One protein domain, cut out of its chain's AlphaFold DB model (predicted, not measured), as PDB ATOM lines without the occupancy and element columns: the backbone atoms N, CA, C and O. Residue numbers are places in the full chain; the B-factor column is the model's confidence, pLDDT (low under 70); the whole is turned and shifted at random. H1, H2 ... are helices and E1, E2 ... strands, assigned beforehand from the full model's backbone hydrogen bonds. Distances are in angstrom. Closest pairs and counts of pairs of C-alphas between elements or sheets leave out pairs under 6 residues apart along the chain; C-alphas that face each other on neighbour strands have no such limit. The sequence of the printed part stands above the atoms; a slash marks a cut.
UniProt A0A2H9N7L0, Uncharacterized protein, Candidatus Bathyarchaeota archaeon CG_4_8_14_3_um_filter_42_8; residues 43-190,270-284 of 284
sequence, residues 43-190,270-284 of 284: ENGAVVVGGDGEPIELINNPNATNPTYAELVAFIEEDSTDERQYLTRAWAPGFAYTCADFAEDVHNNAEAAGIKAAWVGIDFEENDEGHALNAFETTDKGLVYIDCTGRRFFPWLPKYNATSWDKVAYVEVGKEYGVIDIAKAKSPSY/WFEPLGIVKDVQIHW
ATOM      1  N   GLU A  43      27.060   5.485  99.818       89.25
ATOM      2  CA  GLU A  43      26.616   5.432  98.427       89.25
ATOM      3  C   GLU A  43      27.811   5.713  97.516       89.25
ATOM      4  O   GLU A  43      28.583   6.651  97.726       89.25
ATOM      5  N   ASN A  44      28.048   4.835  96.537       85.38
ATOM      6  CA  ASN A  44      29.209   4.904  95.635       85.38
ATOM      7  C   ASN A  44      30.579   5.035  96.348       85.38
ATOM      8  O   ASN A  44      31.541   5.567  95.793       85.38
ATOM      9  N   GLY A  45      30.685   4.519  97.577       85.19
ATOM     10  CA  GLY A  45      31.903   4.557  98.392       85.19
ATOM     11  C   GLY A  45      32.136   5.871  99.150       85.19
ATOM     12  O   GLY A  45      33.155   5.984  99.834       85.19
ATOM     13  N   ALA A  46      31.218   6.835  99.062       88.94
ATOM     14  CA  ALA A  46      31.200   8.043  99.881       88.94
ATOM     15  C   ALA A  46      30.176   7.898 101.013       88.94
ATOM     16  O   ALA A  46      29.181   7.198 100.859       88.94
ATOM     17  N   VAL A  47      30.433   8.543 102.152       94.06
ATOM     18  CA  VAL A  47      29.452   8.627 103.240       94.06
ATOM     19  C   VAL A  47      28.381   9.652 102.870       94.06
ATOM     20  O   VAL A  47      28.717  10.734 102.382       94.06
ATOM     21  N   VAL A  48      27.114   9.305 103.078       94.12
ATOM     22  CA  VAL A  48      26.003  10.252 102.937       94.12
ATOM     23  C   VAL A  48      26.016  11.180 104.146       94.12
ATOM     24  O   VAL A  48      26.207  10.732 105.277       94.12
ATOM     25  N   VAL A  49      25.853  12.477 103.902       93.25
ATOM     26  CA  VAL A  49      25.884  13.511 104.940       93.25
ATOM     27  C   VAL A  49      24.608  14.334 104.916       93.25
ATOM     28  O   VAL A  49      24.041  14.570 103.846       93.25
ATOM     29  N   GLY A  50      24.196  14.787 106.093       91.19
ATOM     30  CA  GLY A  50      23.114  15.739 106.273       91.19
ATOM     31  C   GLY A  50      23.476  17.153 105.814       91.19
ATOM     32  O   GLY A  50      24.577  17.444 105.323       91.19
ATOM     33  N   GLY A  51      22.531  18.072 105.982       88.62
ATOM     34  CA  GLY A  51      22.688  19.479 105.628       88.62
ATOM     35  C   GLY A  51      23.769  20.178 106.456       88.62
ATOM     36  O   GLY A  51      24.471  21.070 105.957       88.62
ATOM     37  N   ASP A  52      23.934  19.759 107.705       87.69
ATOM     38  CA  ASP A  52      24.958  20.246 108.627       87.69
ATOM     39  C   ASP A  52      26.380  19.765 108.268       87.69
ATOM     40  O   ASP A  52      27.364  20.423 108.622       87.69
ATOM     41  N   GLY A  53      26.483  18.721 107.441       89.38
ATOM     42  CA  GLY A  53      27.724  18.112 106.980       89.38
ATOM     43  C   GLY A  53      28.198  16.929 107.823       89.38
ATOM     44  O   GLY A  53      29.290  16.425 107.543       89.38
ATOM     45  N   GLU A  54      27.418  16.494 108.813       92.75
ATOM     46  CA  GLU A  54      27.680  15.276 109.575       92.75
ATOM     47  C   GLU A  54      27.152  14.036 108.824       92.75
ATOM     48  O   GLU A  54      26.243  14.150 107.999       92.75
ATOM     49  N   PRO A  55      27.744  12.843 109.031       96.00
ATOM     50  CA  PRO A  55      27.229  11.599 108.462       96.00
ATOM     51  C   PRO A  55      25.798  11.305 108.910       96.00
ATOM     52  O   PRO A  55      25.518  11.403 110.100       96.00
ATOM     53  N   ILE A  56      24.955  10.836 107.989       97.06
ATOM     54  CA  ILE A  56      23.665  10.239 108.355       97.06
ATOM     55  C   ILE A  56      23.926   8.944 109.134       97.06
ATOM     56  O   ILE A  56      24.608   8.045 108.625       97.06
ATOM     57  N   GLU A  57      23.393   8.847 110.353       97.62
ATOM     58  CA  GLU A  57      23.554   7.722 111.271       97.62
ATOM     59  C   GLU A  57      22.208   7.061 111.609       97.62
ATOM     60  O   GLU A  57      21.361   7.590 112.330       97.62
ATOM     61  N   LEU A  58      22.034   5.832 111.125       98.06
ATOM     62  CA  LEU A  58      20.862   5.006 111.384       98.06
ATOM     63  C   LEU A  58      21.020   4.243 112.704       98.06
ATOM     64  O   LEU A  58      21.923   3.418 112.883       98.06
ATOM     65  N   ILE A  59      20.112   4.510 113.643       98.06
ATOM     66  CA  ILE A  59      20.068   3.884 114.966       98.06
ATOM     67  C   ILE A  59      19.026   2.763 114.951       98.06
ATOM     68  O   ILE A  59      17.907   2.913 115.439       98.06
ATOM     69  N   ASN A  60      19.408   1.610 114.403       97.81
ATOM     70  CA  ASN A  60      18.488   0.483 114.248       97.81
ATOM     71  C   ASN A  60      18.174  -0.181 115.599       97.81
ATOM     72  O   ASN A  60      19.070  -0.543 116.374       97.81
ATOM     73  N   ASN A  61      16.894  -0.432 115.856       97.81
ATOM     74  CA  ASN A  61      16.412  -1.204 116.985       97.81
ATOM     75  C   ASN A  61      16.213  -2.667 116.549       97.81
ATOM     76  O   ASN A  61      15.291  -2.988 115.801       97.81
ATOM     77  N   PRO A  62      17.004  -3.626 117.067       96.88
ATOM     78  CA  PRO A  62      16.910  -5.026 116.648       96.88
ATOM     79  C   PRO A  62      15.576  -5.703 117.010       96.88
ATOM     80  O   PRO A  62      15.328  -6.824 116.564       96.88
ATOM     81  N   ASN A  63      14.744  -5.060 117.836       98.12
ATOM     82  CA  ASN A  63      13.409  -5.532 118.191       98.12
ATOM     83  C   ASN A  63      12.290  -4.780 117.456       98.12
ATOM     84  O   ASN A  63      11.125  -5.086 117.709       98.12
ATOM     85  N   ALA A  64      12.612  -3.804 116.601       98.50
ATOM     86  CA  ALA A  64      11.614  -3.119 115.800       98.50
ATOM     87  C   ALA A  64      10.954  -4.086 114.813       98.50
ATOM     88  O   ALA A  64      11.570  -5.027 114.297       98.50
ATOM     89  N   THR A  65       9.666  -3.870 114.570       98.62
ATOM     90  CA  THR A  65       8.849  -4.742 113.727       98.62
ATOM     91  C   THR A  65       8.113  -3.954 112.661       98.62
ATOM     92  O   THR A  65       7.835  -2.769 112.821       98.62
ATOM     93  N   ASN A  66       7.774  -4.640 111.575       98.81
ATOM     94  CA  ASN A  66       6.958  -4.096 110.499       98.81
ATOM     95  C   ASN A  66       5.573  -3.680 111.033       98.81
ATOM     96  O   ASN A  66       4.891  -4.531 111.616       98.81
ATOM     97  N   PRO A  67       5.136  -2.424 110.831       98.75
ATOM     98  CA  PRO A  67       3.835  -1.955 111.299       98.75
ATOM     99  C   PRO A  67       2.706  -2.436 110.371       98.75
ATOM    100  O   PRO A  67       2.930  -2.895 109.251       98.75
ATOM    101  N   THR A  68       1.453  -2.322 110.793       98.62
ATOM    102  CA  THR A  68       0.323  -2.191 109.856       98.62
ATOM    103  C   THR A  68       0.330  -0.796 109.228       98.62
ATOM    104  O   THR A  68       0.904   0.140 109.782       98.62
ATOM    105  N   TYR A  69      -0.350  -0.603 108.099       98.00
ATOM    106  CA  TYR A  69      -0.479   0.731 107.508       98.00
ATOM    107  C   TYR A  69      -1.140   1.736 108.460       98.00
ATOM    108  O   TYR A  69      -0.761   2.900 108.489       98.00
ATOM    109  N   ALA A  70      -2.111   1.294 109.262       97.75
ATOM    110  CA  ALA A  70      -2.768   2.160 110.237       97.75
ATOM    111  C   ALA A  70      -1.817   2.596 111.365       97.75
ATOM    112  O   ALA A  70      -1.849   3.755 111.762       97.75
ATOM    113  N   GLU A  71      -0.964   1.691 111.856       98.62
ATOM    114  CA  GLU A  71       0.076   2.024 112.839       98.62
ATOM    115  C   GLU A  71       1.137   2.953 112.244       98.62
ATOM    116  O   GLU A  71       1.560   3.884 112.921       98.62
ATOM    117  N   LEU A  72       1.518   2.747 110.978       98.50
ATOM    118  CA  LEU A  72       2.427   3.646 110.266       98.50
ATOM    119  C   LEU A  72       1.854   5.065 110.176       98.50
ATOM    120  O   LEU A  72       2.529   6.010 110.561       98.50
ATOM    121  N   VAL A  73       0.615   5.216 109.698       97.81
ATOM    122  CA  VAL A  73      -0.029   6.537 109.588       97.81
ATOM    123  C   VAL A  73      -0.127   7.207 110.958       97.81
ATOM    124  O   VAL A  73       0.237   8.367 111.080       97.81
ATOM    125  N   ALA A  74      -0.542   6.471 111.993       97.94
ATOM    126  CA  ALA A  74      -0.636   7.017 113.346       97.94
ATOM    127  C   ALA A  74       0.723   7.473 113.901       97.94
ATOM    128  O   ALA A  74       0.783   8.493 114.577       97.94
ATOM    129  N   PHE A  75       1.801   6.737 113.613       98.44
ATOM    130  CA  PHE A  75       3.155   7.139 113.989       98.44
ATOM    131  C   PHE A  75       3.581   8.422 113.272       98.44
ATOM    132  O   PHE A  75       4.038   9.349 113.931       98.44
ATOM    133  N   ILE A  76       3.397   8.493 111.950       98.06
ATOM    134  CA  ILE A  76       3.782   9.671 111.164       98.06
ATOM    135  C   ILE A  76       2.988  10.911 111.598       98.06
ATOM    136  O   ILE A  76       3.575  11.966 111.755       98.06
ATOM    137  N   GLU A  77       1.689  10.782 111.887       95.62
ATOM    138  CA  GLU A  77       0.871  11.897 112.396       95.62
ATOM    139  C   GLU A  77       1.275  12.376 113.810       95.62
ATOM    140  O   GLU A  77       0.934  13.495 114.199       95.62
ATOM    141  N   GLU A  78       1.944  11.537 114.610       96.75
ATOM    142  CA  GLU A  78       2.462  11.899 115.940       96.75
ATOM    143  C   GLU A  78       3.898  12.451 115.878       96.75
ATOM    144  O   GLU A  78       4.299  13.245 116.738       96.75
ATOM    145  N   ASP A  79       4.675  12.045 114.875       97.12
ATOM    146  CA  ASP A  79       6.061  12.452 114.689       97.12
ATOM    147  C   ASP A  79       6.168  13.896 114.171       97.12
ATOM    148  O   ASP A  79       5.760  14.229 113.070       97.12
ATOM    149  N   SER A  80       6.774  14.782 114.965       94.94
ATOM    150  CA  SER A  80       6.844  16.221 114.647       94.94
ATOM    151  C   SER A  80       7.955  16.617 113.657       94.94
ATOM    152  O   SER A  80       8.333  17.791 113.592       94.94
ATOM    153  N   THR A  81       8.570  15.665 112.947       95.31
ATOM    154  CA  THR A  81       9.722  15.972 112.083       95.31
ATOM    155  C   THR A  81       9.326  16.888 110.922       95.31
ATOM    156  O   THR A  81      10.098  17.783 110.564       95.31
ATOM    157  N   ASP A  82       8.110  16.747 110.393       92.06
ATOM    158  CA  ASP A  82       7.556  17.545 109.291       92.06
ATOM    159  C   ASP A  82       7.374  19.044 109.640       92.06
ATOM    160  O   ASP A  82       7.421  19.921 108.764       92.06
ATOM    161  N   GLU A  83       7.248  19.364 110.934       90.88
ATOM    162  CA  GLU A  83       7.132  20.729 111.455       90.88
ATOM    163  C   GLU A  83       8.448  21.519 111.347       90.88
ATOM    164  O   GLU A  83       8.460  22.762 111.426       90.88
ATOM    165  N   ARG A  84       9.580  20.828 111.153       89.56
ATOM    166  CA  ARG A  84      10.889  21.466 110.978       89.56
ATOM    167  C   ARG A  84      10.953  22.226 109.651       89.56
ATOM    168  O   ARG A  84      10.291  21.921 108.660       89.56
ATOM    169  N   GLN A  85      11.781  23.269 109.619       87.00
ATOM    170  CA  GLN A  85      11.999  24.041 108.395       87.00
ATOM    171  C   GLN A  85      13.079  23.388 107.544       87.00
ATOM    172  O   GLN A  85      14.169  23.114 108.038       87.00
ATOM    173  N   TYR A  86      12.805  23.248 106.250       85.62
ATOM    174  CA  TYR A  86      13.840  22.912 105.287       85.62
ATOM    175  C   TYR A  86      14.808  24.090 105.131       85.62
ATOM    176  O   TYR A  86      14.407  25.213 104.797       85.62
ATOM    177  N   LEU A  87      16.092  23.839 105.368       84.69
ATOM    178  CA  LEU A  87      17.156  24.835 105.342       84.69
ATOM    179  C   LEU A  87      18.292  24.350 104.446       84.69
ATOM    180  O   LEU A  87      19.041  23.451 104.805       84.69
ATOM    181  N   THR A  88      18.482  24.992 103.291       80.94
ATOM    182  CA  THR A  88      19.657  24.699 102.454       80.94
ATOM    183  C   THR A  88      20.914  25.336 103.042       80.94
ATOM    184  O   THR A  88      20.860  26.420 103.640       80.94
ATOM    185  N   ARG A  89      22.075  24.771 102.707       71.88
ATOM    186  CA  ARG A  89      23.392  25.316 103.062       71.88
ATOM    187  C   ARG A  89      23.626  26.755 102.590       71.88
ATOM    188  O   ARG A  89      24.370  27.487 103.239       71.88
ATOM    189  N   ALA A  90      22.980  27.179 101.502       76.44
ATOM    190  CA  ALA A  90      23.064  28.554 101.010       76.44
ATOM    191  C   ALA A  90      22.463  29.578 101.994       76.44
ATOM    192  O   ALA A  90      22.922  30.718 102.046       76.44
ATOM    193  N   TRP A  91      21.465  29.173 102.787       65.50
ATOM    194  CA  TRP A  91      20.755  30.044 103.730       65.50
ATOM    195  C   TRP A  91      21.296  29.945 105.160       65.50
ATOM    196  O   TRP A  91      21.252  30.934 105.891       65.50
ATOM    197  N   ALA A  92      21.809  28.779 105.561       67.94
ATOM    198  CA  ALA A  92      22.271  28.519 106.923       67.94
ATOM    199  C   ALA A  92      23.505  27.589 106.932       67.94
ATOM    200  O   ALA A  92      23.388  26.397 107.214       67.94
ATOM    201  N   PRO A  93      24.708  28.092 106.599       71.56
ATOM    202  CA  PRO A  93      25.912  27.267 106.591       71.56
ATOM    203  C   PRO A  93      26.215  26.730 107.999       71.56
ATOM    204  O   PRO A  93      26.370  27.509 108.938       71.56
ATOM    205  N   GLY A  94      26.305  25.402 108.130       69.31
ATOM    206  CA  GLY A  94      26.531  24.702 109.405       69.31
ATOM    207  C   GLY A  94      25.276  24.482 110.261       69.31
ATOM    208  O   GLY A  94      25.394  23.969 111.364       69.31
ATOM    209  N   PHE A  95      24.097  24.875 109.770       73.62
ATOM    210  CA  PHE A  95      22.792  24.631 110.405       73.62
ATOM    211  C   PHE A  95      21.730  24.266 109.357       73.62
ATOM    212  O   PHE A  95      20.544  24.550 109.534       73.62
ATOM    213  N   ALA A  96      22.167  23.755 108.206       85.44
ATOM    214  CA  ALA A  96      21.253  23.317 107.170       85.44
ATOM    215  C   ALA A  96      20.584  22.011 107.604       85.44
ATOM    216  O   ALA A  96      21.161  21.230 108.348       85.44
ATOM    217  N   TYR A  97      19.350  21.840 107.159       89.19
ATOM    218  CA  TYR A  97      18.479  20.732 107.508       89.19
ATOM    219  C   TYR A  97      17.707  20.383 106.241       89.19
ATOM    220  O   TYR A  97      16.843  21.137 105.779       89.19
ATOM    221  N   THR A  98      18.149  19.319 105.598       92.00
ATOM    222  CA  THR A  98      17.792  18.891 104.249       92.00
ATOM    223  C   THR A  98      17.030  17.575 104.298       92.00
ATOM    224  O   THR A  98      16.841  17.003 105.364       92.00
ATOM    225  N   CYS A  99      16.568  17.086 103.147       94.19
ATOM    226  CA  CYS A  99      15.755  15.871 103.062       94.19
ATOM    227  C   CYS A  99      16.446  14.660 103.704       94.19
ATOM    228  O   CYS A  99      15.774  13.855 104.339       94.19
ATOM    229  N   ALA A 100      17.780  14.577 103.621       95.12
ATOM    230  CA  ALA A 100      18.551  13.526 104.276       95.12
ATOM    231  C   ALA A 100      18.385  13.545 105.805       95.12
ATOM    232  O   ALA A 100      18.168  12.485 106.388       95.12
ATOM    233  N   ASP A 101      18.410  14.734 106.418       96.06
ATOM    234  CA  ASP A 101      18.232  14.929 107.863       96.06
ATOM    235  C   ASP A 101      16.781  14.642 108.298       96.06
ATOM    236  O   ASP A 101      16.551  13.993 109.312       96.06
ATOM    237  N   PHE A 102      15.780  15.061 107.504       97.19
ATOM    238  CA  PHE A 102      14.375  14.687 107.752       97.19
ATOM    239  C   PHE A 102      14.204  13.162 107.767       97.19
ATOM    240  O   PHE A 102      13.570  12.623 108.672       97.19
ATOM    241  N   ALA A 103      14.771  12.473 106.776       98.06
ATOM    242  CA  ALA A 103      14.661  11.026 106.667       98.06
ATOM    243  C   ALA A 103      15.424  10.289 107.782       98.06
ATOM    244  O   ALA A 103      14.979   9.232 108.230       98.06
ATOM    245  N   GLU A 104      16.547  10.834 108.256       98.38
ATOM    246  CA  GLU A 104      17.269  10.318 109.424       98.38
ATOM    247  C   GLU A 104      16.431  10.420 110.706       98.38
ATOM    248  O   GLU A 104      16.267   9.418 111.406       98.38
ATOM    249  N   ASP A 105      15.863  11.598 110.987       98.19
ATOM    250  CA  ASP A 105      15.032  11.836 112.173       98.19
ATOM    251  C   ASP A 105      13.821  10.884 112.192       98.19
ATOM    252  O   ASP A 105      13.613  10.175 113.179       98.19
ATOM    253  N   VAL A 106      13.069  10.779 111.087       98.56
ATOM    254  CA  VAL A 106      11.898   9.884 110.989       98.56
ATOM    255  C   VAL A 106      12.295   8.418 111.172       98.56
ATOM    256  O   VAL A 106      11.620   7.683 111.896       98.56
ATOM    257  N   HIS A 107      13.394   7.980 110.548       98.81
ATOM    258  CA  HIS A 107      13.908   6.621 110.714       98.81
ATOM    259  C   HIS A 107      14.211   6.326 112.188       98.81
ATOM    260  O   HIS A 107      13.717   5.351 112.755       98.81
ATOM    261  N   ASN A 108      15.008   7.186 112.822       98.69
ATOM    262  CA  ASN A 108      15.474   6.975 114.187       98.69
ATOM    263  C   ASN A 108      14.324   7.069 115.205       98.69
ATOM    264  O   ASN A 108      14.291   6.293 116.165       98.69
ATOM    265  N   ASN A 109      13.346   7.949 114.977       98.81
ATOM    266  CA  ASN A 109      12.139   8.043 115.798       98.81
ATOM    267  C   ASN A 109      11.257   6.791 115.658       98.81
ATOM    268  O   ASN A 109      10.767   6.275 116.668       98.81
ATOM    269  N   ALA A 110      11.106   6.250 114.445       98.81
ATOM    270  CA  ALA A 110      10.350   5.023 114.204       98.81
ATOM    271  C   ALA A 110      10.993   3.818 114.904       98.81
ATOM    272  O   ALA A 110      10.329   3.104 115.661       98.81
ATOM    273  N   GLU A 111      12.304   3.635 114.733       98.75
ATOM    274  CA  GLU A 111      13.063   2.553 115.367       98.75
ATOM    275  C   GLU A 111      12.992   2.648 116.902       98.75
ATOM    276  O   GLU A 111      12.787   1.641 117.595       98.75
ATOM    277  N   ALA A 112      13.065   3.864 117.456       98.69
ATOM    278  CA  ALA A 112      12.870   4.116 118.885       98.69
ATOM    279  C   ALA A 112      11.445   3.776 119.367       98.69
ATOM    280  O   ALA A 112      11.281   3.291 120.492       98.69
ATOM    281  N   ALA A 113      10.431   3.958 118.516       98.56
ATOM    282  CA  ALA A 113       9.049   3.540 118.757       98.56
ATOM    283  C   ALA A 113       8.810   2.030 118.533       98.56
ATOM    284  O   ALA A 113       7.720   1.526 118.804       98.56
ATOM    285  N   GLY A 114       9.824   1.280 118.082       98.62
ATOM    286  CA  GLY A 114       9.715  -0.149 117.771       98.62
ATOM    287  C   GLY A 114       9.100  -0.442 116.398       98.62
ATOM    288  O   GLY A 114       8.703  -1.581 116.136       98.62
ATOM    289  N   ILE A 115       9.034   0.561 115.526       98.81
ATOM    290  CA  ILE A 115       8.577   0.454 114.142       98.81
ATOM    291  C   ILE A 115       9.804   0.345 113.248       98.81
ATOM    292  O   ILE A 115      10.677   1.205 113.280       98.81
ATOM    293  N   LYS A 116       9.865  -0.720 112.450       98.75
ATOM    294  CA  LYS A 116      10.992  -0.924 111.545       98.75
ATOM    295  C   LYS A 116      10.918   0.058 110.378       98.75
ATOM    296  O   LYS A 116       9.910   0.067 109.665       98.75
ATOM    297  N   ALA A 117      11.986   0.811 110.156       98.69
ATOM    298  CA  ALA A 117      12.077   1.817 109.107       98.69
ATOM    299  C   ALA A 117      13.312   1.602 108.226       98.69
ATOM    300  O   ALA A 117      14.218   0.843 108.552       98.69
ATOM    301  N   ALA A 118      13.328   2.272 107.080       98.69
ATOM    302  CA  ALA A 118      14.505   2.424 106.245       98.69
ATOM    303  C   ALA A 118      14.677   3.887 105.844       98.69
ATOM    304  O   ALA A 118      13.693   4.618 105.681       98.69
ATOM    305  N   TRP A 119      15.926   4.288 105.640       98.56
ATOM    306  CA  TRP A 119      16.286   5.516 104.940       98.56
ATOM    307  C   TRP A 119      16.405   5.216 103.443       98.56
ATOM    308  O   TRP A 119      16.916   4.163 103.049       98.56
ATOM    309  N   VAL A 120      15.915   6.115 102.597       98.50
ATOM    310  CA  VAL A 120      15.848   5.917 101.148       98.50
ATOM    311  C   VAL A 120      16.486   7.087 100.424       98.50
ATOM    312  O   VAL A 120      16.052   8.218 100.611       98.50
ATOM    313  N   GLY A 121      17.446   6.794  99.549       97.31
ATOM    314  CA  GLY A 121      17.995   7.726  98.568       97.31
ATOM    315  C   GLY A 121      17.322   7.546  97.207       97.31
ATOM    316  O   GLY A 121      17.095   6.417  96.761       97.31
ATOM    317  N   ILE A 122      16.989   8.657  96.551       97.25
ATOM    318  CA  ILE A 122      16.379   8.710  95.220       97.25
ATOM    319  C   ILE A 122      17.264   9.532  94.293       97.25
ATOM    320  O   ILE A 122      17.519  10.707  94.557       97.25
ATOM    321  N   ASP A 123      17.624   8.942  93.160       95.62
ATOM    322  CA  ASP A 123      18.198   9.675  92.036       95.62
ATOM    323  C   ASP A 123      17.112   9.952  90.997       95.62
ATOM    324  O   ASP A 123      16.290   9.079  90.696       95.62
ATOM    325  N   PHE A 124      17.154  11.131  90.378       95.50
ATOM    326  CA  PHE A 124      16.266  11.486  89.274       95.50
ATOM    327  C   PHE A 124      16.986  11.460  87.920       95.50
ATOM    328  O   PHE A 124      18.213  11.548  87.818       95.50
ATOM    329  N   GLU A 125      16.219  11.319  86.844       94.62
ATOM    330  CA  GLU A 125      16.723  11.544  85.493       94.62
ATOM    331  C   GLU A 125      17.051  13.030  85.288       94.62
ATOM    332  O   GLU A 125      16.307  13.905  85.722       94.62
ATOM    333  N   GLU A 126      18.165  13.306  84.603       88.19
ATOM    334  CA  GLU A 126      18.597  14.663  84.214       88.19
ATOM    335  C   GLU A 126      18.812  15.660  85.375       88.19
ATOM    336  O   GLU A 126      19.010  16.849  85.126       88.19
ATOM    337  N   ASN A 127      18.838  15.185  86.624       80.69
ATOM    338  CA  ASN A 127      19.090  15.994  87.810       80.69
ATOM    339  C   ASN A 127      20.172  15.348  88.688       80.69
ATOM    340  O   ASN A 127      20.095  14.165  89.012       80.69
ATOM    341  N   ASP A 128      21.171  16.145  89.068       79.25
ATOM    342  CA  ASP A 128      22.247  15.726  89.971       79.25
ATOM    343  C   ASP A 128      21.866  15.925  91.455       79.25
ATOM    344  O   ASP A 128      22.546  15.415  92.344       79.25
ATOM    345  N   GLU A 129      20.792  16.674  91.738       81.38
ATOM    346  CA  GLU A 129      20.211  16.812  93.075       81.38
ATOM    347  C   GLU A 129      19.218  15.662  93.312       81.38
ATOM    348  O   GLU A 129      18.106  15.661  92.780       81.38
ATOM    349  N   GLY A 130      19.647  14.658  94.084       90.69
ATOM    350  CA  GLY A 130      18.791  13.564  94.548       90.69
ATOM    351  C   GLY A 130      17.803  13.992  95.640       90.69
ATOM    352  O   GLY A 130      17.739  15.157  96.039       90.69
ATOM    353  N   HIS A 131      17.037  13.033  96.156       95.06
ATOM    354  CA  HIS A 131      16.110  13.228  97.275       95.06
ATOM    355  C   HIS A 131      16.251  12.117  98.308       95.06
ATOM    356  O   HIS A 131      16.728  11.031  97.988       95.06
ATOM    357  N   ALA A 132      15.822  12.383  99.538       96.75
ATOM    358  CA  ALA A 132      15.831  11.399 100.606       96.75
ATOM    359  C   ALA A 132      14.486  11.356 101.331       96.75
ATOM    360  O   ALA A 132      13.844  12.387 101.533       96.75
ATOM    361  N   LEU A 133      14.061  10.148 101.685       98.38
ATOM    362  CA  LEU A 133      12.783   9.861 102.331       98.38
ATOM    363  C   LEU A 133      12.861   8.537 103.104       98.38
ATOM    364  O   LEU A 133      13.939   7.958 103.239       98.38
ATOM    365  N   ASN A 134      11.731   8.025 103.591       98.81
ATOM    366  CA  ASN A 134      11.684   6.772 104.339       98.81
ATOM    367  C   ASN A 134      10.884   5.687 103.625       98.81
ATOM    368  O   ASN A 134       9.952   5.975 102.875       98.81
ATOM    369  N   ALA A 135      11.221   4.429 103.908       98.81
ATOM    370  CA  ALA A 135      10.427   3.270 103.516       98.81
ATOM    371  C   ALA A 135      10.044   2.426 104.732       98.81
ATOM    372  O   ALA A 135      10.831   2.232 105.654       98.81
ATOM    373  N   PHE A 136       8.830   1.885 104.692       98.81
ATOM    374  CA  PHE A 136       8.264   1.035 105.730       98.81
ATOM    375  C   PHE A 136       7.621  -0.184 105.077       98.81
ATOM    376  O   PHE A 136       6.717  -0.055 104.251       98.81
ATOM    377  N   GLU A 137       8.066  -1.386 105.440       98.62
ATOM    378  CA  GLU A 137       7.387  -2.615 105.022       98.62
ATOM    379  C   GLU A 137       6.164  -2.813 105.920       98.62
ATOM    380  O   GLU A 137       6.303  -3.185 107.085       98.62
ATOM    381  N   THR A 138       4.964  -2.562 105.398       98.56
ATOM    382  CA  THR A 138       3.727  -2.762 106.159       98.56
ATOM    383  C   THR A 138       3.223  -4.196 106.035       98.56
ATOM    384  O   THR A 138       3.316  -4.834 104.987       98.56
ATOM    385  N   THR A 139       2.632  -4.714 107.107       98.56
ATOM    386  CA  THR A 139       2.139  -6.099 107.166       98.56
ATOM    387  C   THR A 139       0.893  -6.355 106.308       98.56
ATOM    388  O   THR A 139       0.590  -7.511 106.010       98.56
ATOM    389  N   ASP A 140       0.177  -5.304 105.902       98.31
ATOM    390  CA  ASP A 140      -1.117  -5.382 105.217       98.31
ATOM    391  C   ASP A 140      -1.186  -4.630 103.874       98.31
ATOM    392  O   ASP A 140      -2.107  -4.890 103.093       98.31
ATOM    393  N   LYS A 141      -0.234  -3.736 103.568       96.75
ATOM    394  CA  LYS A 141      -0.181  -2.999 102.289       96.75
ATOM    395  C   LYS A 141       1.169  -3.059 101.565       96.75
ATOM    396  O   LYS A 141       1.291  -2.460 100.499       96.75
ATOM    397  N   GLY A 142       2.134  -3.822 102.084       97.00
ATOM    398  CA  GLY A 142       3.480  -3.939 101.521       97.00
ATOM    399  C   GLY A 142       4.331  -2.696 101.780       97.00
ATOM    400  O   GLY A 142       4.093  -1.963 102.742       97.00
ATOM    401  N   LEU A 143       5.321  -2.463 100.925       98.12
ATOM    402  CA  LEU A 143       6.241  -1.333 101.038       98.12
ATOM    403  C   LEU A 143       5.529   0.010 100.810       98.12
ATOM    404  O   LEU A 143       4.874   0.211  99.787       98.12
ATOM    405  N   VAL A 144       5.688   0.933 101.756       98.62
ATOM    406  CA  VAL A 144       5.153   2.298 101.704       98.62
ATOM    407  C   VAL A 144       6.294   3.285 101.867       98.62
ATOM    408  O   VAL A 144       7.117   3.127 102.767       98.62
ATOM    409  N   TYR A 145       6.320   4.308 101.017       98.69
ATOM    410  CA  TYR A 145       7.274   5.403 101.123       98.69
ATOM    411  C   TYR A 145       6.624   6.617 101.778       98.69
ATOM    412  O   TYR A 145       5.508   6.996 101.413       98.69
ATOM    413  N   ILE A 146       7.329   7.231 102.722       98.50
ATOM    414  CA  ILE A 146       6.880   8.428 103.432       98.50
ATOM    415  C   ILE A 146       7.900   9.537 103.217       98.50
ATOM    416  O   ILE A 146       9.092   9.336 103.435       98.50
ATOM    417  N   ASP A 147       7.415  10.701 102.802       96.94
ATOM    418  CA  ASP A 147       8.199  11.920 102.636       96.94
ATOM    419  C   ASP A 147       7.685  12.985 103.611       96.94
ATOM    420  O   ASP A 147       6.686  13.659 103.346       96.94
ATOM    421  N   CYS A 148       8.398  13.153 104.725       94.06
ATOM    422  CA  CYS A 148       8.138  14.178 105.741       94.06
ATOM    423  C   CYS A 148       8.932  15.471 105.489       94.06
ATOM    424  O   CYS A 148       9.028  16.317 106.375       94.06
ATOM    425  N   THR A 149       9.546  15.644 104.307       88.44
ATOM    426  CA  THR A 149      10.371  16.827 104.016       88.44
ATOM    427  C   THR A 149       9.528  18.089 104.172       88.44
ATOM    428  O   THR A 149       8.564  18.313 103.430       88.44
ATOM    429  N   GLY A 150       9.897  18.876 105.184       72.50
ATOM    430  CA  GLY A 150       9.032  19.865 105.807       72.50
ATOM    431  C   GLY A 150       8.905  21.197 105.073       72.50
ATOM    432  O   GLY A 150       9.242  21.389 103.897       72.50
ATOM    433  N   ARG A 151       8.400  22.181 105.818       68.31
ATOM    434  CA  ARG A 151       8.016  23.500 105.303       68.31
ATOM    435  C   ARG A 151       9.176  24.212 104.597       68.31
ATOM    436  O   ARG A 151      10.294  24.262 105.103       68.31
ATOM    437  N   ARG A 152       8.863  24.917 103.499       65.25
ATOM    438  CA  ARG A 152       9.784  25.731 102.663       65.25
ATOM    439  C   ARG A 152      10.732  24.947 101.751       65.25
ATOM    440  O   ARG A 152      11.484  25.606 101.036       65.25
ATOM    441  N   PHE A 153      10.650  23.613 101.698       60.75
ATOM    442  CA  PHE A 153      11.309  22.840 100.636       60.75
ATOM    443  C   PHE A 153      10.856  23.309  99.245       60.75
ATOM    444  O   PHE A 153      11.673  23.518  98.356       60.75
ATOM    445  N   PHE A 154       9.569  23.642  99.116       57.75
ATOM    446  CA  PHE A 154       9.029  24.396  97.990       57.75
ATOM    447  C   PHE A 154       8.930  25.891  98.361       57.75
ATOM    448  O   PHE A 154       7.951  26.313  98.991       57.75
ATOM    449  N   PRO A 155       9.916  26.736  97.995       45.25
ATOM    450  CA  PRO A 155       9.951  28.154  98.373       45.25
ATOM    451  C   PRO A 155       8.787  28.986  97.796       45.25
ATOM    452  O   PRO A 155       8.596  30.133  98.206       45.25
ATOM    453  N   TRP A 156       7.987  28.407  96.893       50.09
ATOM    454  CA  TRP A 156       6.840  29.020  96.218       50.09
ATOM    455  C   TRP A 156       5.463  28.561  96.732       50.09
ATOM    456  O   TRP A 156       4.461  28.811  96.066       50.09
ATOM    457  N   LEU A 157       5.361  28.000  97.947       52.09
ATOM    458  CA  LEU A 157       4.064  27.739  98.604       52.09
ATOM    459  C   LEU A 157       3.608  28.834  99.611       52.09
ATOM    460  O   LEU A 157       3.149  28.485 100.698       52.09
ATOM    461  N   PRO A 158       3.642  30.161  99.333       42.12
ATOM    462  CA  PRO A 158       2.989  31.140 100.204       42.12
ATOM    463  C   PRO A 158       1.454  31.154 100.050       42.12
ATOM    464  O   PRO A 158       0.797  31.970 100.692       42.12
ATOM    465  N   LYS A 159       0.870  30.295  99.195       51.56
ATOM    466  CA  LYS A 159      -0.568  30.299  98.870       51.56
ATOM    467  C   LYS A 159      -1.399  29.257  99.633       51.56
ATOM    468  O   LYS A 159      -2.620  29.385  99.660       51.56
ATOM    469  N   TYR A 160      -0.772  28.268 100.267       57.44
ATOM    470  CA  TYR A 160      -1.479  27.120 100.837       57.44
ATOM    471  C   TYR A 160      -1.254  27.029 102.348       57.44
ATOM    472  O   TYR A 160      -0.119  27.036 102.819       57.44
ATOM    473  N   ASN A 161      -2.348  26.949 103.111       63.44
ATOM    474  CA  ASN A 161      -2.325  26.676 104.550       63.44
ATOM    475  C   ASN A 161      -2.216  25.161 104.782       63.44
ATOM    476  O   ASN A 161      -3.096  24.577 105.409       63.44
ATOM    477  N   ALA A 162      -1.171  24.527 104.241       71.62
ATOM    478  CA  ALA A 162      -0.873  23.142 104.593       71.62
ATOM    479  C   ALA A 162      -0.668  23.058 106.110       71.62
ATOM    480  O   ALA A 162       0.076  23.860 106.689       71.62
ATOM    481  N   THR A 163      -1.398  22.148 106.748       74.75
ATOM    482  CA  THR A 163      -1.359  21.936 108.199       74.75
ATOM    483  C   THR A 163      -0.406  20.816 108.605       74.75
ATOM    484  O   THR A 163      -0.102  20.727 109.785       74.75
ATOM    485  N   SER A 164       0.063  20.017 107.642       86.50
ATOM    486  CA  SER A 164       1.100  18.984 107.769       86.50
ATOM    487  C   SER A 164       1.885  18.910 106.448       86.50
ATOM    488  O   SER A 164       1.384  19.318 105.392       86.50
ATOM    489  N   TRP A 165       3.132  18.449 106.521       89.75
ATOM    490  CA  TRP A 165       4.007  18.141 105.388       89.75
ATOM    491  C   TRP A 165       4.263  16.640 105.238       89.75
ATOM    492  O   TRP A 165       5.108  16.254 104.427       89.75
ATOM    493  N   ASP A 166       3.509  15.804 105.947       94.00
ATOM    494  CA  ASP A 166       3.558  14.355 105.817       94.00
ATOM    495  C   ASP A 166       2.868  13.898 104.543       94.00
ATOM    496  O   ASP A 166       1.703  14.205 104.259       94.00
ATOM    497  N   LYS A 167       3.616  13.150 103.739       95.00
ATOM    498  CA  LYS A 167       3.174  12.716 102.421       95.00
ATOM    499  C   LYS A 167       3.455  11.236 102.255       95.00
ATOM    500  O   LYS A 167       4.528  10.757 102.616       95.00
ATOM    501  N   VAL A 168       2.526  10.531 101.622       97.50
ATOM    502  CA  VAL A 168       2.846   9.252 100.988       97.50
ATOM    503  C   VAL A 168       3.519   9.560  99.661       97.50
ATOM    504  O   VAL A 168       2.955  10.275  98.825       97.50
ATOM    505  N   ALA A 169       4.722   9.026  99.478       98.06
ATOM    506  CA  ALA A 169       5.452   9.106  98.225       98.06
ATOM    507  C   ALA A 169       5.153   7.883  97.345       98.06
ATOM    508  O   ALA A 169       5.019   6.752  97.815       98.06
ATOM    509  N   TYR A 170       5.060   8.122  96.043       98.25
ATOM    510  CA  TYR A 170       4.796   7.128  95.015       98.25
ATOM    511  C   TYR A 170       6.031   7.036  94.133       98.25
ATOM    512  O   TYR A 170       6.310   7.923  93.327       98.25
ATOM    513  N   VAL A 171       6.790   5.961  94.338       97.94
ATOM    514  CA  VAL A 171       8.128   5.786  93.774       97.94
ATOM    515  C   VAL A 171       8.158   4.519  92.925       97.94
ATOM    516  O   VAL A 171       8.022   3.411  93.441       97.94
ATOM    517  N   GLU A 172       8.368   4.679  91.619       97.69
ATOM    518  CA  GLU A 172       8.650   3.592  90.677       97.69
ATOM    519  C   GLU A 172       9.723   4.059  89.684       97.69
ATOM    520  O   GLU A 172       9.581   5.113  89.069       97.69
ATOM    521  N   VAL A 173      10.792   3.273  89.505       97.75
ATOM    522  CA  VAL A 173      11.857   3.588  88.537       97.75
ATOM    523  C   VAL A 173      11.269   3.740  87.129       97.75
ATOM    524  O   VAL A 173      10.523   2.881  86.657       97.75
ATOM    525  N   GLY A 174      11.632   4.827  86.451       97.81
ATOM    526  CA  GLY A 174      11.126   5.218  85.137       97.81
ATOM    527  C   GLY A 174       9.784   5.956  85.166       97.81
ATOM    528  O   GLY A 174       9.231   6.231  84.100       97.81
ATOM    529  N   LYS A 175       9.244   6.272  86.349       97.81
ATOM    530  CA  LYS A 175       8.026   7.075  86.517       97.81
ATOM    531  C   LYS A 175       8.280   8.345  87.326       97.81
ATOM    532  O   LYS A 175       9.340   8.498  87.926       97.81
ATOM    533  N   GLU A 176       7.326   9.274  87.308       96.62
ATOM    534  CA  GLU A 176       7.435  10.505  88.095       96.62
ATOM    535  C   GLU A 176       7.408  10.220  89.601       96.62
ATOM    536  O   GLU A 176       6.733   9.312  90.078       96.62
ATOM    537  N   TYR A 177       8.145  11.013  90.366       96.81
ATOM    538  CA  TYR A 177       8.072  11.015  91.814       96.81
ATOM    539  C   TYR A 177       6.806  11.738  92.255       96.81
ATOM    540  O   TYR A 177       6.741  12.969  92.236       96.81
ATOM    541  N   GLY A 178       5.802  10.953  92.628       95.38
ATOM    542  CA  GLY A 178       4.527  11.456  93.110       95.38
ATOM    543  C   GLY A 178       4.502  11.603  94.622       95.38
ATOM    544  O   GLY A 178       5.078  10.791  95.338       95.38
ATOM    545  N   VAL A 179       3.770  12.590  95.124       94.94
ATOM    546  CA  VAL A 179       3.478  12.731  96.553       94.94
ATOM    547  C   VAL A 179       2.028  13.151  96.749       94.94
ATOM    548  O   VAL A 179       1.502  13.985  96.014       94.94
ATOM    549  N   ILE A 180       1.378  12.568  97.751       94.31
ATOM    550  CA  ILE A 180       0.030  12.940  98.186       94.31
ATOM    551  C   ILE A 180       0.074  13.137  99.696       94.31
ATOM    552  O   ILE A 180       0.703  12.347 100.395       94.31
ATOM    553  N   ASP A 181      -0.616  14.166 100.187       92.56
ATOM    554  CA  ASP A 181      -0.889  14.349 101.617       92.56
ATOM    555  C   ASP A 181      -1.333  13.020 102.251       92.56
ATOM    556  O   ASP A 181      -2.228  12.345 101.724       92.56
ATOM    557  N   ILE A 182      -0.706  12.627 103.361       93.50
ATOM    558  CA  ILE A 182      -0.972  11.333 103.998       93.50
ATOM    559  C   ILE A 182      -2.460  11.140 104.336       93.50
ATOM    560  O   ILE A 182      -2.992  10.041 104.167       93.50
ATOM    561  N   ALA A 183      -3.183  12.215 104.670       91.75
ATOM    562  CA  ALA A 183      -4.616  12.182 104.961       91.75
ATOM    563  C   ALA A 183      -5.490  11.953 103.710       91.75
ATOM    564  O   ALA A 183      -6.671  11.602 103.814       91.75
ATOM    565  N   LYS A 184      -4.940  12.160 102.508       93.81
ATOM    566  CA  LYS A 184      -5.617  11.945 101.215       93.81
ATOM    567  C   LYS A 184      -5.156  10.668 100.506       93.81
ATOM    568  O   LYS A 184      -5.885  10.151  99.652       93.81
ATOM    569  N   ALA A 185      -4.007  10.114 100.884       94.38
ATOM    570  CA  ALA A 185      -3.437   8.889 100.333       94.38
ATOM    571  C   ALA A 185      -4.174   7.622 100.817       94.38
ATOM    572  O   ALA A 185      -3.787   6.944 101.769       94.38
ATOM    573  N   LYS A 186      -5.264   7.255 100.129       94.12
ATOM    574  CA  LYS A 186      -6.093   6.078 100.481       94.12
ATOM    575  C   LYS A 186      -5.438   4.736 100.126       94.12
ATOM    576  O   LYS A 186      -5.900   3.687 100.581       94.12
ATOM    577  N   SER A 187      -4.407   4.752  99.285       95.44
ATOM    578  CA  SER A 187      -3.660   3.569  98.855       95.44
ATOM    579  C   SER A 187      -2.205   3.939  98.550       95.44
ATOM    580  O   SER A 187      -1.992   4.976  97.919       95.44
ATOM    581  N   PRO A 188      -1.219   3.091  98.902       95.19
ATOM    582  CA  PRO A 188       0.186   3.298  98.539       95.19
ATOM    583  C   PRO A 188       0.519   2.849  97.104       95.19
ATOM    584  O   PRO A 188       1.635   3.034  96.634       95.19
ATOM    585  N   SER A 189      -0.428   2.244  96.381       96.81
ATOM    586  CA  SER A 189      -0.210   1.797  94.999       96.81
ATOM    587  C   SER A 189       0.023   2.970  94.047       96.81
ATOM    588  O   SER A 189      -0.786   3.897  94.029       96.81
ATOM    589  N   TYR A 190       1.000   2.868  93.148       97.69
ATOM    590  CA  TYR A 190       1.266   3.910  92.150       97.69
ATOM    591  C   TYR A 190       0.055   4.233  91.252       97.69
ATOM    592  O   TYR A 190      -0.199   5.391  90.937       97.69
ATOM    593  N   TRP A 270      -1.899  20.893  95.787       83.00
ATOM    594  CA  TRP A 270      -1.183  19.915  94.988       83.00
ATOM    595  C   TRP A 270       0.311  20.050  95.273       83.00
ATOM    596  O   TRP A 270       0.836  21.168  95.304       83.00
ATOM    597  N   PHE A 271       0.987  18.925  95.476       82.81
ATOM    598  CA  PHE A 271       2.440  18.883  95.565       82.81
ATOM    599  C   PHE A 271       3.018  18.610  94.182       82.81
ATOM    600  O   PHE A 271       2.643  17.640  93.527       82.81
ATOM    601  N   GLU A 272       3.931  19.469  93.736       83.81
ATOM    602  CA  GLU A 272       4.594  19.266  92.452       83.81
ATOM    603  C   GLU A 272       5.542  18.055  92.519       83.81
ATOM    604  O   GLU A 272       6.270  17.904  93.506       83.81
ATOM    605  N   PRO A 273       5.543  17.192  91.488       86.94
ATOM    606  CA  PRO A 273       6.469  16.069  91.410       86.94
ATOM    607  C   PRO A 273       7.912  16.567  91.245       86.94
ATOM    608  O   PRO A 273       8.158  17.605  90.630       86.94
ATOM    609  N   LEU A 274       8.878  15.809  91.773       87.69
ATOM    610  CA  LEU A 274      10.294  16.216  91.791       87.69
ATOM    611  C   LEU A 274      11.081  15.825  90.529       87.69
ATOM    612  O   LEU A 274      12.137  16.395  90.266       87.69
ATOM    613  N   GLY A 275      10.581  14.877  89.735       93.00
ATOM    614  CA  GLY A 275      11.257  14.390  88.530       93.00
ATOM    615  C   GLY A 275      10.914  12.939  88.214       93.00
ATOM    616  O   GLY A 275      10.068  12.344  88.878       93.00
ATOM    617  N   ILE A 276      11.561  12.363  87.199       96.88
ATOM    618  CA  ILE A 276      11.449  10.932  86.883       96.88
ATOM    619  C   ILE A 276      12.466  10.161  87.718       96.88
ATOM    620  O   ILE A 276      13.652  10.475  87.683       96.88
ATOM    621  N   VAL A 277      12.013   9.161  88.470       97.81
ATOM    622  CA  VAL A 277      12.857   8.322  89.327       97.81
ATOM    623  C   VAL A 277      13.785   7.477  88.459       97.81
ATOM    624  O   VAL A 277      13.331   6.681  87.639       97.81
ATOM    625  N   LYS A 278      15.090   7.614  88.666       97.44
ATOM    626  CA  LYS A 278      16.137   6.868  87.963       97.44
ATOM    627  C   LYS A 278      16.626   5.671  88.773       97.44
ATOM    628  O   LYS A 278      16.812   4.597  88.203       97.44
ATOM    629  N   ASP A 279      16.855   5.861  90.068       96.88
ATOM    630  CA  ASP A 279      17.357   4.824  90.972       96.88
ATOM    631  C   ASP A 279      16.798   5.012  92.386       96.88
ATOM    632  O   ASP A 279      16.425   6.123  92.770       96.88
ATOM    633  N   VAL A 280      16.718   3.911  93.136       97.25
ATOM    634  CA  VAL A 280      16.198   3.883  94.509       97.25
ATOM    635  C   VAL A 280      17.105   3.018  95.374       97.25
ATOM    636  O   VAL A 280      17.270   1.824  95.114       97.25
ATOM    637  N   GLN A 281      17.658   3.606  96.431       97.00
ATOM    638  CA  GLN A 281      18.597   2.959  97.345       97.00
ATOM    639  C   GLN A 281      17.969   2.910  98.736       97.00
ATOM    640  O   GLN A 281      17.685   3.948  99.320       97.00
ATOM    641  N   ILE A 282      17.705   1.707  99.254       97.75
ATOM    642  CA  ILE A 282      17.005   1.500 100.532       97.75
ATOM    643  C   ILE A 282      17.982   0.927 101.558       97.75
ATOM    644  O   ILE A 282      18.546  -0.150 101.343       97.75
ATOM    645  N   HIS A 283      18.128   1.617 102.687       97.50
ATOM    646  CA  HIS A 283      19.033   1.275 103.783       97.50
ATOM    647  C   HIS A 283      18.208   0.979 105.049       97.50
ATOM    648  O   HIS A 283      17.534   1.870 105.559       97.50
ATOM    649  N   TRP A 284      18.224  -0.287 105.492       95.81
ATOM    650  CA  TRP A 284      17.444  -0.843 106.618       95.81
ATOM    651  C   TRP A 284      18.243  -0.970 107.918       95.81
ATOM    652  O   TRP A 284      19.494  -1.016 107.863       95.81
TER     653      TRP A 284
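Overview. This is residues 43 to 190 and 270 to 284 of the 284 residues of an uncharacterized protein of Candidatus Bathyarchaeota archaeon CG_4_8_14_3_um_filter_42_8 (UniProt A0A2H9N7L0). One strongly twisted sheet of six strands has two helices, H3 and H1, over one face, each running along the strands; H3 lies over the longest strand, E2, and H1 over E3. From edge to edge the strands' lines turn by 118 degrees and the way across the sheet turns by 88 degrees, while long stretches without a named element run round the outside. The printed part has 163 residues, with three named helices followed by six named strands, in the antiparallel order E5, E4, E3, E2, E1, E6. The class is mixed, helices and strands, with 68 residues, under half, in named elements. The whole is compact and rounded, with a radius of gyration of the C-alphas of 14.9 A and spans of 40 by 35 by 31 A.

Arrangement. After residues 43 to 68 comes H1, residues 69 to 78, on the sheet at a height of 9.9 A. H2, residues 80 to 83, is not on the sheet. H3, residues 99 to 112, is on the same face as H1, at a height of 8.5 A, making two layers, helices on one face of a sheet. H3 touches H2 with its residues 102 to 106 alone; the closest C-alphas, of Thr 81 and Phe 102, are 6.5 A apart. H1 and H3 are close but not clearly touching, with C-alphas 75 and 110 at 7.5 A. Every O i to N i+4 pair is within hydrogen-bond range in H1 and H3; H2 is too short for one. E1, residues 118 to 124, and E2, residues 127 to 138, form a hairpin, with N 120 and O 133 at 2.8 A. On the local plane H3 and E2 stand at 12 degrees; their closest C-alphas, of Ala 103 and Leu 133, are 4.9 A apart. E3, residues 142 to 147, has N 144 and O 136 of E2 at 2.9 A. On the local plane H1 and E3 stand at 14 degrees. E4, residues 167 to 170, has N 169 and O 145 of E3 at 2.9 A. E5, residues 178 to 181, has N 170 of E4 and O 178 at 2.8 A. E1 to E5 form a meander, each strand the antiparallel neighbour of the one before. E6, residues 277 to 283, is antiparallel to E1, with N 121 and O 281 at 2.9 A. E5 and E6 are the edge strands and are apart.

Along the chain. H1 begins at C-alpha 69 (-0.479, 0.731, 107.508) and is 14.3 A long. H3 is 19.9 A long, E1 19.3 A, E2 30.4 A, E3 16.6 A and E6 17.2 A, ending at C-alpha 283 (19.033, 1.275, 103.783).

Size, cuts and confidence. The C-alphas farthest apart, of Pro 62 and Lys 159, are 43.2 A apart. Residues 191 to 269 are not printed, and C-alphas 190 and 270 are 16.4 A apart across the cut. The links H2 to H3 and E3 to E4 are long. The mean pLDDT of the printed part is 90.7; residues 91 to 92, 94 and 151 to 161 are under 70.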